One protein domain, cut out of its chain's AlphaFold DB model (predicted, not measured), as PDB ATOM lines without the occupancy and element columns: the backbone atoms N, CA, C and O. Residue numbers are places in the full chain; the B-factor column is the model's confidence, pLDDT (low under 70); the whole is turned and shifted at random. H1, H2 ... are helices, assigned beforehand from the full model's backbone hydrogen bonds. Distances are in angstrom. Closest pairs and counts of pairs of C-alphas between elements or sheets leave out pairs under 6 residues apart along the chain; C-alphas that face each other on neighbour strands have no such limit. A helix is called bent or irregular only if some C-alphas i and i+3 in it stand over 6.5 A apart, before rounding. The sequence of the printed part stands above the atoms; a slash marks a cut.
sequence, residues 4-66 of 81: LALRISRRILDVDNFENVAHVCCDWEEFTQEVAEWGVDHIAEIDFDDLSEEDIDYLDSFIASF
ATOM      1  N   LEU A   4     112.415 202.338 216.507       97.00
ATOM      2  CA  LEU A   4     112.713 201.300 215.510       97.00
ATOM      3  C   LEU A   4     111.660 201.300 214.405       97.00
ATOM      4  O   LEU A   4     111.997 201.503 213.237       97.00
ATOM      5  N   ALA A   5     110.387 201.214 214.786       96.88
ATOM      6  CA  ALA A   5     109.266 201.249 213.856       96.88
ATOM      7  C   ALA A   5     109.255 202.532 213.003       96.88
ATOM      8  O   ALA A   5     109.001 202.487 211.801       96.88
ATOM      9  N   LEU A   6     109.633 203.680 213.588       97.62
ATOM     10  CA  LEU A   6     109.778 204.946 212.858       97.62
ATOM     11  C   LEU A   6     110.918 204.928 211.822       97.62
ATOM     12  O   LEU A   6     110.823 205.581 210.784       97.62
ATOM     13  N   ARG A   7     112.033 204.245 212.106       98.12
ATOM     14  CA  ARG A   7     113.145 204.111 211.150       98.12
ATOM     15  C   ARG A   7     112.756 203.211 209.984       98.12
ATOM     16  O   ARG A   7     113.064 203.558 208.845       98.12
ATOM     17  N   ILE A   8     112.070 202.106 210.267       98.25
ATOM     18  CA  ILE A   8     111.576 201.177 209.248       98.25
ATOM     19  C   ILE A   8     110.558 201.874 208.345       98.25
ATOM     20  O   ILE A   8     110.752 201.884 207.134       98.25
ATOM     21  N   SER A   9     109.538 202.536 208.904       98.25
ATOM     22  CA  SER A   9     108.504 203.200 208.098       98.25
ATOM     23  C   SER A   9     109.073 204.291 207.187       98.25
ATOM     24  O   SER A   9     108.710 204.375 206.017       98.25
ATOM     25  N   ARG A  10     110.047 205.075 207.669       98.38
ATOM     26  CA  ARG A  10     110.792 206.025 206.822       98.38
ATOM     27  C   ARG A  10     111.540 205.323 205.700       98.38
ATOM     28  O   ARG A  10     111.479 205.763 204.562       98.38
ATOM     29  N   ARG A  11     112.220 204.218 206.009       98.25
ATOM     30  CA  ARG A  11     112.984 203.481 205.005       98.25
ATOM     31  C   ARG A  11     112.093 202.845 203.940       98.25
ATOM     32  O   ARG A  11     112.539 202.750 202.803       98.25
ATOM     33  N   ILE A  12     110.871 202.448 204.293       98.25
ATOM     34  CA  ILE A  12     109.866 201.972 203.334       98.25
ATOM     35  C   ILE A  12     109.499 203.090 202.353       98.25
ATOM     36  O   ILE A  12     109.524 202.853 201.154       98.25
ATOM     37  N   LEU A  13     109.260 204.313 202.840       98.12
ATOM     38  CA  LEU A  13     108.967 205.480 201.992       98.12
ATOM     39  C   LEU A  13     110.175 205.966 201.171       98.12
ATOM     40  O   LEU A  13     110.009 206.557 200.113       98.12
ATOM     41  N   ASP A  14     111.399 205.753 201.659       98.31
ATOM     42  CA  ASP A  14     112.626 206.196 200.982       98.31
ATOM     43  C   ASP A  14     113.089 205.237 199.864       98.31
ATOM     44  O   ASP A  14     114.062 205.528 199.161       98.31
ATOM     45  N   VAL A  15     112.479 204.054 199.745       97.62
ATOM     46  CA  VAL A  15     112.864 203.020 198.778       97.62
ATOM     47  C   VAL A  15     111.639 202.604 197.978       97.62
ATOM     48  O   VAL A  15     110.840 201.807 198.461       97.62
ATOM     49  N   ASP A  16     111.555 203.046 196.722       97.69
ATOM     50  CA  ASP A  16     110.415 202.792 195.826       97.69
ATOM     51  C   ASP A  16     109.979 201.320 195.799       97.69
ATOM     52  O   ASP A  16     108.793 201.013 195.779       97.69
ATOM     53  N   ASN A  17     110.927 200.376 195.815       96.38
ATOM     54  CA  ASN A  17     110.602 198.949 195.830       96.38
ATOM     55  C   ASN A  17     109.849 198.530 197.100       96.38
ATOM     56  O   ASN A  17     108.924 197.732 197.009       96.38
ATOM     57  N   PHE A  18     110.224 199.061 198.265       97.56
ATOM     58  CA  PHE A  18     109.525 198.773 199.516       97.56
ATOM     59  C   PHE A  18     108.177 199.485 199.573       97.56
ATOM     60  O   PHE A  18     107.195 198.862 199.960       97.56
ATOM     61  N   GLU A  19     108.098 200.741 199.136       97.12
ATOM     62  CA  GLU A  19     106.824 201.465 199.056       97.12
ATOM     63  C   GLU A  19     105.825 200.752 198.126       97.12
ATOM     64  O   GLU A  19     104.662 200.558 198.478       97.12
ATOM     65  N   ASN A  20     106.285 200.277 196.965       94.75
ATOM     66  CA  ASN A  20     105.454 199.532 196.019       94.75
ATOM     67  C   ASN A  20     104.956 198.194 196.590       94.75
ATOM     68  O   ASN A  20     103.812 197.823 196.333       94.75
ATOM     69  N   VAL A  21     105.788 197.475 197.354       94.88
ATOM     70  CA  VAL A  21     105.360 196.247 198.049       94.88
ATOM     71  C   VAL A  21     104.345 196.587 199.143       94.88
ATOM     72  O   VAL A  21     103.293 195.963 199.208       94.88
ATOM     73  N   ALA A  22     104.572 197.645 199.927       95.94
ATOM     74  CA  ALA A  22     103.624 198.088 200.952       95.94
ATOM     75  C   ALA A  22     102.223 198.392 200.384       95.94
ATOM     76  O   ALA A  22     101.226 198.113 201.037       95.94
ATOM     77  N   HIS A  23     102.125 198.891 199.146       93.75
ATOM     78  CA  HIS A  23     100.840 199.134 198.479       93.75
ATOM     79  C   HIS A  23     100.017 197.875 198.165       93.75
ATOM     80  O   HIS A  23      98.806 197.989 197.951       93.75
ATOM     81  N   VAL A  24     100.644 196.699 198.099       92.19
ATOM     82  CA  VAL A  24      99.956 195.432 197.813       92.19
ATOM     83  C   VAL A  24      99.782 194.547 199.044       92.19
ATOM     84  O   VAL A  24      99.081 193.544 198.938       92.19
ATOM     85  N   CYS A  25     100.355 194.939 200.183       93.31
ATOM     86  CA  CYS A  25     100.283 194.222 201.453       93.31
ATOM     87  C   CYS A  25      99.264 194.865 202.393       93.31
ATOM     88  O   CYS A  25      99.101 196.084 202.418       93.31
ATOM     89  N   CYS A  26      98.588 194.045 203.184       93.25
ATOM     90  CA  CYS A  26      97.519 194.477 204.075       93.25
ATOM     91  C   CYS A  26      97.940 194.632 205.535       93.25
ATOM     92  O   CYS A  26      97.259 195.340 206.277       93.25
ATOM     93  N   ASP A  27      99.042 193.999 205.916       94.88
ATOM     94  CA  ASP A  27      99.620 194.032 207.250       94.88
ATOM     95  C   ASP A  27     101.150 193.883 207.187       94.88
ATOM     96  O   ASP A  27     101.750 193.677 206.123       94.88
ATOM     97  N   TRP A  28     101.800 194.040 208.343       96.44
ATOM     98  CA  TRP A  28     103.250 193.871 208.459       96.44
ATOM     99  C   TRP A  28     103.700 192.444 208.122       96.44
ATOM    100  O   TRP A  28     104.751 192.264 207.508       96.44
ATOM    101  N   GLU A  29     102.909 191.433 208.487       95.50
ATOM    102  CA  GLU A  29     103.237 190.033 208.219       95.50
ATOM    103  C   GLU A  29     103.334 189.782 206.709       95.50
ATOM    104  O   GLU A  29     104.372 189.318 206.232       95.50
ATOM    105  N   GLU A  30     102.316 190.169 205.942       94.25
ATOM    106  CA  GLU A  30     102.303 190.052 204.487       94.25
ATOM    107  C   GLU A  30     103.465 190.825 203.857       94.25
ATOM    108  O   GLU A  30     104.169 190.288 203.001       94.25
ATOM    109  N   PHE A  31     103.740 192.042 204.331       96.31
ATOM    110  CA  PHE A  31     104.890 192.815 203.862       96.31
ATOM    111  C   PHE A  31     106.213 192.064 204.059       96.31
ATOM    112  O   PHE A  31     107.005 191.958 203.120       96.31
ATOM    113  N   THR A  32     106.455 191.513 205.255       97.06
ATOM    114  CA  THR A  32     107.690 190.761 205.536       97.06
ATOM    115  C   THR A  32     107.799 189.482 204.709       97.06
ATOM    116  O   THR A  32     108.893 189.162 204.250       97.06
ATOM    117  N   GLN A  33     106.686 188.786 204.455       95.19
ATOM    118  CA  GLN A  33     106.664 187.601 203.594       95.19
ATOM    119  C   GLN A  33     107.055 187.948 202.153       95.19
ATOM    120  O   GLN A  33     107.926 187.289 201.588       95.19
ATOM    121  N   GLU A  34     106.470 189.003 201.581       94.12
ATOM    122  CA  GLU A  34     106.731 189.411 200.196       94.12
ATOM    123  C   GLU A  34     108.188 189.875 199.999       94.12
ATOM    124  O   GLU A  34     108.838 189.485 199.029       94.12
ATOM    125  N   VAL A  35     108.765 190.645 200.933       96.50
ATOM    126  CA  VAL A  35     110.184 191.050 200.823       96.50
ATOM    127  C   VAL A  35     111.157 189.904 201.137       96.50
ATOM    128  O   VAL A  35     112.255 189.860 200.568       96.50
ATOM    129  N   ALA A  36     110.760 188.934 201.970       96.19
ATOM    130  CA  ALA A  36     111.551 187.733 202.234       96.19
ATOM    131  C   ALA A  36     111.714 186.857 200.981       96.19
ATOM    132  O   ALA A  36     112.770 186.241 200.811       96.19
ATOM    133  N   GLU A  37     110.751 186.860 200.045       94.12
ATOM    134  CA  GLU A  37     110.897 186.182 198.744       94.12
ATOM    135  C   GLU A  37     112.084 186.720 197.925       94.12
ATOM    136  O   GLU A  37     112.598 186.036 197.035       94.12
ATOM    137  N   TRP A  38     112.560 187.932 198.227       94.44
ATOM    138  CA  TRP A  38     113.717 188.561 197.580       94.44
ATOM    139  C   TRP A  38     114.989 188.495 198.437       94.44
ATOM    140  O   TRP A  38     116.008 189.091 198.080       94.44
ATOM    141  N   GLY A  39     114.949 187.756 199.550       96.38
ATOM    142  CA  GLY A  39     116.063 187.607 200.483       96.38
ATOM    143  C   GLY A  39     116.267 188.808 201.408       96.38
ATOM    144  O   GLY A  39     117.396 189.046 201.830       96.38
ATOM    145  N   VAL A  40     115.212 189.582 201.688       97.56
ATOM    146  CA  VAL A  40     115.245 190.693 202.648       97.56
ATOM    147  C   VAL A  40     114.647 190.237 203.978       97.56
ATOM    148  O   VAL A  40     113.466 189.919 204.050       97.56
ATOM    149  N   ASP A  41     115.461 190.243 205.029       97.31
ATOM    150  CA  ASP A  41     115.104 189.876 206.411       97.31
ATOM    151  C   ASP A  41     115.294 191.035 207.413       97.31
ATOM    152  O   ASP A  41     114.996 190.906 208.602       97.31
ATOM    153  N   HIS A  42     115.757 192.189 206.924       97.56
ATOM    154  CA  HIS A  42     115.992 193.389 207.717       97.56
ATOM    155  C   HIS A  42     115.773 194.665 206.900       97.56
ATOM    156  O   HIS A  42     116.013 194.724 205.690       97.56
ATOM    157  N   ILE A  43     115.372 195.743 207.577       97.75
ATOM    158  CA  ILE A  43     115.238 197.083 206.993       97.75
ATOM    159  C   ILE A  43     115.874 198.103 207.929       97.75
ATOM    160  O   ILE A  43     115.682 198.073 209.137       97.75
ATOM    161  N   ALA A  44     116.622 199.050 207.359       96.81
ATOM    162  CA  ALA A  44     117.285 200.114 208.117       96.81
ATOM    163  C   ALA A  44     118.221 199.595 209.231       96.81
ATOM    164  O   ALA A  44     118.327 200.243 210.273       96.81
ATOM    165  N   GLU A  45     118.909 198.473 208.974       96.69
ATOM    166  CA  GLU A  45     119.792 197.770 209.928       96.69
ATOM    167  C   GLU A  45     119.046 197.198 211.149       96.69
ATOM    168  O   GLU A  45     119.609 197.122 212.239       96.69
ATOM    169  N   ILE A  46     117.762 196.869 210.988       97.38
ATOM    170  CA  ILE A  46     116.918 196.277 212.028       97.38
ATOM    171  C   ILE A  46     116.373 194.962 211.476       97.38
ATOM    172  O   ILE A  46     115.628 194.985 210.490       97.38
ATOM    173  N   ASP A  47     116.770 193.850 212.093       97.25
ATOM    174  CA  ASP A  47     116.248 192.518 211.784       97.25
ATOM    175  C   ASP A  47     114.769 192.440 212.182       97.25
ATOM    176  O   ASP A  47     114.360 192.990 213.209       97.25
ATOM    177  N   PHE A  48     113.939 191.777 211.373       96.25
ATOM    178  CA  PHE A  48     112.499 191.698 211.656       96.25
ATOM    179  C   PHE A  48     112.190 190.947 212.962       96.25
ATOM    180  O   PHE A  48     111.231 191.299 213.647       96.25
ATOM    181  N   ASP A  49     113.038 189.987 213.341       95.00
ATOM    182  CA  ASP A  49     112.925 189.208 214.583       95.00
ATOM    183  C   ASP A  49     113.255 190.020 215.856       95.00
ATOM    184  O   ASP A  49     112.921 189.592 216.962       95.00
ATOM    185  N   ASP A  50     113.882 191.195 215.722       96.31
ATOM    186  CA  ASP A  50     114.217 192.082 216.849       96.31
ATOM    187  C   ASP A  50     113.068 193.040 217.223       96.31
ATOM    188  O   ASP A  50     113.178 193.822 218.175       96.31
ATOM    189  N   LEU A  51     111.961 193.012 216.472       96.56
ATOM    190  CA  LEU A  51     110.819 193.895 216.680       96.56
ATOM    191  C   LEU A  51     109.961 193.436 217.863       96.56
ATOM    192  O   LEU A  51     109.620 192.264 218.013       96.56
ATOM    193  N   SER A  52     109.573 194.391 218.705       97.62
ATOM    194  CA  SER A  52     108.600 194.151 219.769       97.62
ATOM    195  C   SER A  52     107.169 194.122 219.227       97.62
ATOM    196  O   SER A  52     106.889 194.634 218.144       97.62
ATOM    197  N   GLU A  53     106.226 193.605 220.016       96.75
ATOM    198  CA  GLU A  53     104.798 193.653 219.667       96.75
ATOM    199  C   GLU A  53     104.313 195.094 219.397       96.75
ATOM    200  O   GLU A  53     103.575 195.320 218.446       96.75
ATOM    201  N   GLU A  54     104.797 196.100 220.146       96.94
ATOM    202  CA  GLU A  54     104.445 197.513 219.896       96.94
ATOM    203  C   GLU A  54     104.976 198.015 218.539       96.94
ATOM    204  O   GLU A  54     104.342 198.852 217.886       96.94
ATOM    205  N   ASP A  55     106.150 197.536 218.113       97.56
ATOM    206  CA  ASP A  55     106.700 197.863 216.796       97.56
ATOM    207  C   ASP A  55     105.819 197.299 215.688       97.56
ATOM    208  O   ASP A  55     105.467 198.024 214.754       97.56
ATOM    209  N   ILE A  56     105.452 196.024 215.825       97.62
ATOM    210  CA  ILE A  56     104.629 195.292 214.864       97.62
ATOM    211  C   ILE A  56     103.243 195.933 214.760       97.62
ATOM    212  O   ILE A  56     102.829 196.241 213.650       97.62
ATOM    213  N   ASP A  57     102.576 196.252 215.874       96.88
ATOM    214  CA  ASP A  57     101.256 196.910 215.876       96.88
ATOM    215  C   ASP A  57     101.270 198.261 215.137       96.88
ATOM    216  O   ASP A  57     100.328 198.639 214.427       96.88
ATOM    217  N   TYR A  58     102.353 199.026 215.305       97.69
ATOM    218  CA  TYR A  58     102.525 200.282 214.584       97.69
ATOM    219  C   TYR A  58     102.773 200.049 213.091       97.69
ATOM    220  O   TYR A  58     102.190 200.754 212.264       97.69
ATOM    221  N   LEU A  59     103.651 199.105 212.745       97.75
ATOM    222  CA  LEU A  59     103.989 198.788 211.359       97.75
ATOM    223  C   LEU A  59     102.790 198.206 210.610       97.75
ATOM    224  O   LEU A  59     102.574 198.569 209.461       97.75
ATOM    225  N   ASP A  60     101.966 197.416 211.285       96.56
ATOM    226  CA  ASP A  60     100.702 196.899 210.777       96.56
ATOM    227  C   ASP A  60      99.759 198.041 210.372       96.56
ATOM    228  O   ASP A  60      99.359 198.178 209.215       96.56
ATOM    229  N   SER A  61      99.528 198.971 211.303       95.50
ATOM    230  CA  SER A  61      98.733 200.179 211.044       95.50
ATOM    231  C   SER A  61      99.322 201.049 209.926       95.50
ATOM    232  O   SER A  61      98.585 201.707 209.188       95.50
ATOM    233  N   PHE A  62     100.651 201.088 209.810       96.94
ATOM    234  CA  PHE A  62     101.354 201.830 208.770       96.94
ATOM    235  C   PHE A  62     101.166 201.192 207.390       96.94
ATOM    236  O   PHE A  62     100.778 201.908 206.469       96.94
ATOM    237  N   ILE A  63     101.364 199.879 207.241       96.56
ATOM    238  CA  ILE A  63     101.130 199.161 205.977       96.56
ATOM    239  C   ILE A  63      99.657 199.271 205.565       96.56
ATOM    240  O   ILE A  63      99.358 199.661 204.436       96.56
ATOM    241  N   ALA A  64      98.724 199.094 206.503       92.19
ATOM    242  CA  ALA A  64      97.300 199.233 206.214       92.19
ATOM    243  C   ALA A  64      96.904 200.650 205.731       92.19
ATOM    244  O   ALA A  64      95.892 200.849 205.049       92.19
ATOM    245  N   SER A  65      97.707 201.676 206.046       94.25
ATOM    246  CA  SER A  65      97.441 203.059 205.629       94.25
ATOM    247  C   SER A  65      97.611 203.308 204.122       94.25
ATOM    248  O   SER A  65      97.075 204.293 203.609       94.25
ATOM    249  N   PHE A  66      98.274 202.402 203.391       90.75
ATOM    250  CA  PHE A  66      98.466 202.488 201.937       90.75
ATOM    251  C   PHE A  66      97.200 202.142 201.130       90.75
ATOM    252  O   PHE A  66      97.182 202.306 199.907       90.75
TER     253      PHE A  66
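AT A GLANCE: This is residues 4 to 66 of the 81 residues of an uncharacterized protein of marine metagenome (UniProt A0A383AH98). Four helices make a small rounded body: H4, the longest, lies side by side with H1, H3 starts beside H4 and runs off about perpendicular to it, and H2 makes a corner at the end of H1 and reaches toward H3 and the later part of H4. A long link without a named element, residues 37 to 52, leads from H3 back to the beginning of H4, with residues 39 to 47 on the side away from H4. The printed part has 63 residues, with H1, H2, H3 and H4 in that order along the chain and no named strand; its class is all helix. It is compact, with a radius of gyration of the C-alphas of 10.2 A and spans of 24 by 24 by 19 A.

IN THESE COORDINATES: Find C-alpha 53 at (104.798, 193.653, 219.667); from there H4, residues 53 to 64, runs 16.4 A to C-alpha 64 at (97.300, 199.233, 206.214). Then look at C-alpha 4 at (112.713, 201.300, 215.510), where H1, residues 4 to 13, begins and runs 14.6 A. H3 is residues 28 to 36, 12.1 A long, and H2 is residues 16 to 22, 9.7 A long. No helix is bent or irregular.

HOW THE PARTS SIT: Begin at H4, which touches H1 at a shallow tilt of 20 degrees, the same way; their closest C-alphas, those of Ala 5 and Asp 55, are 5.2 A apart. H4 also touches H3, about perpendicular at 81 degrees, and here the closest C-alphas are those of Trp 28 and Asp 60, 4.6 A apart. H3 touches H2 at a steep tilt of 46 degrees, opposite ways, with the C-alphas of Ala 22 and Phe 31 closest at 6.2 A. H2 and H1 touch only at the corner by their link, where the closest C-alphas, those of Ile 12 and Phe 18, are 5.0 A apart. H2 and H4 are close but not clearly touching, with the C-alphas of Ala 22 and Ile 63 closest at 5.7 A. H1 and H3 are apart. The helix packing is mostly crossed, but only just: of 3 touching pairs with a tilt, 1 is shallow. In H1, H2, H3 and H4 every O i to N i+4 pair is within hydrogen-bond range.

THE WHOLE: Look at Asp 16 and Glu 53 for the two C-alphas farthest apart, 26.1 A. The links from H1 to H2 and from H2 to H3 are tight, and the link from H3 to H4, 16 residues, is long. In that long link, residues 42 to 43 pair with residues 46 to 47, antiparallel. The printed part has no cut, its mean pLDDT is 96.3, and no printed residue is under 70.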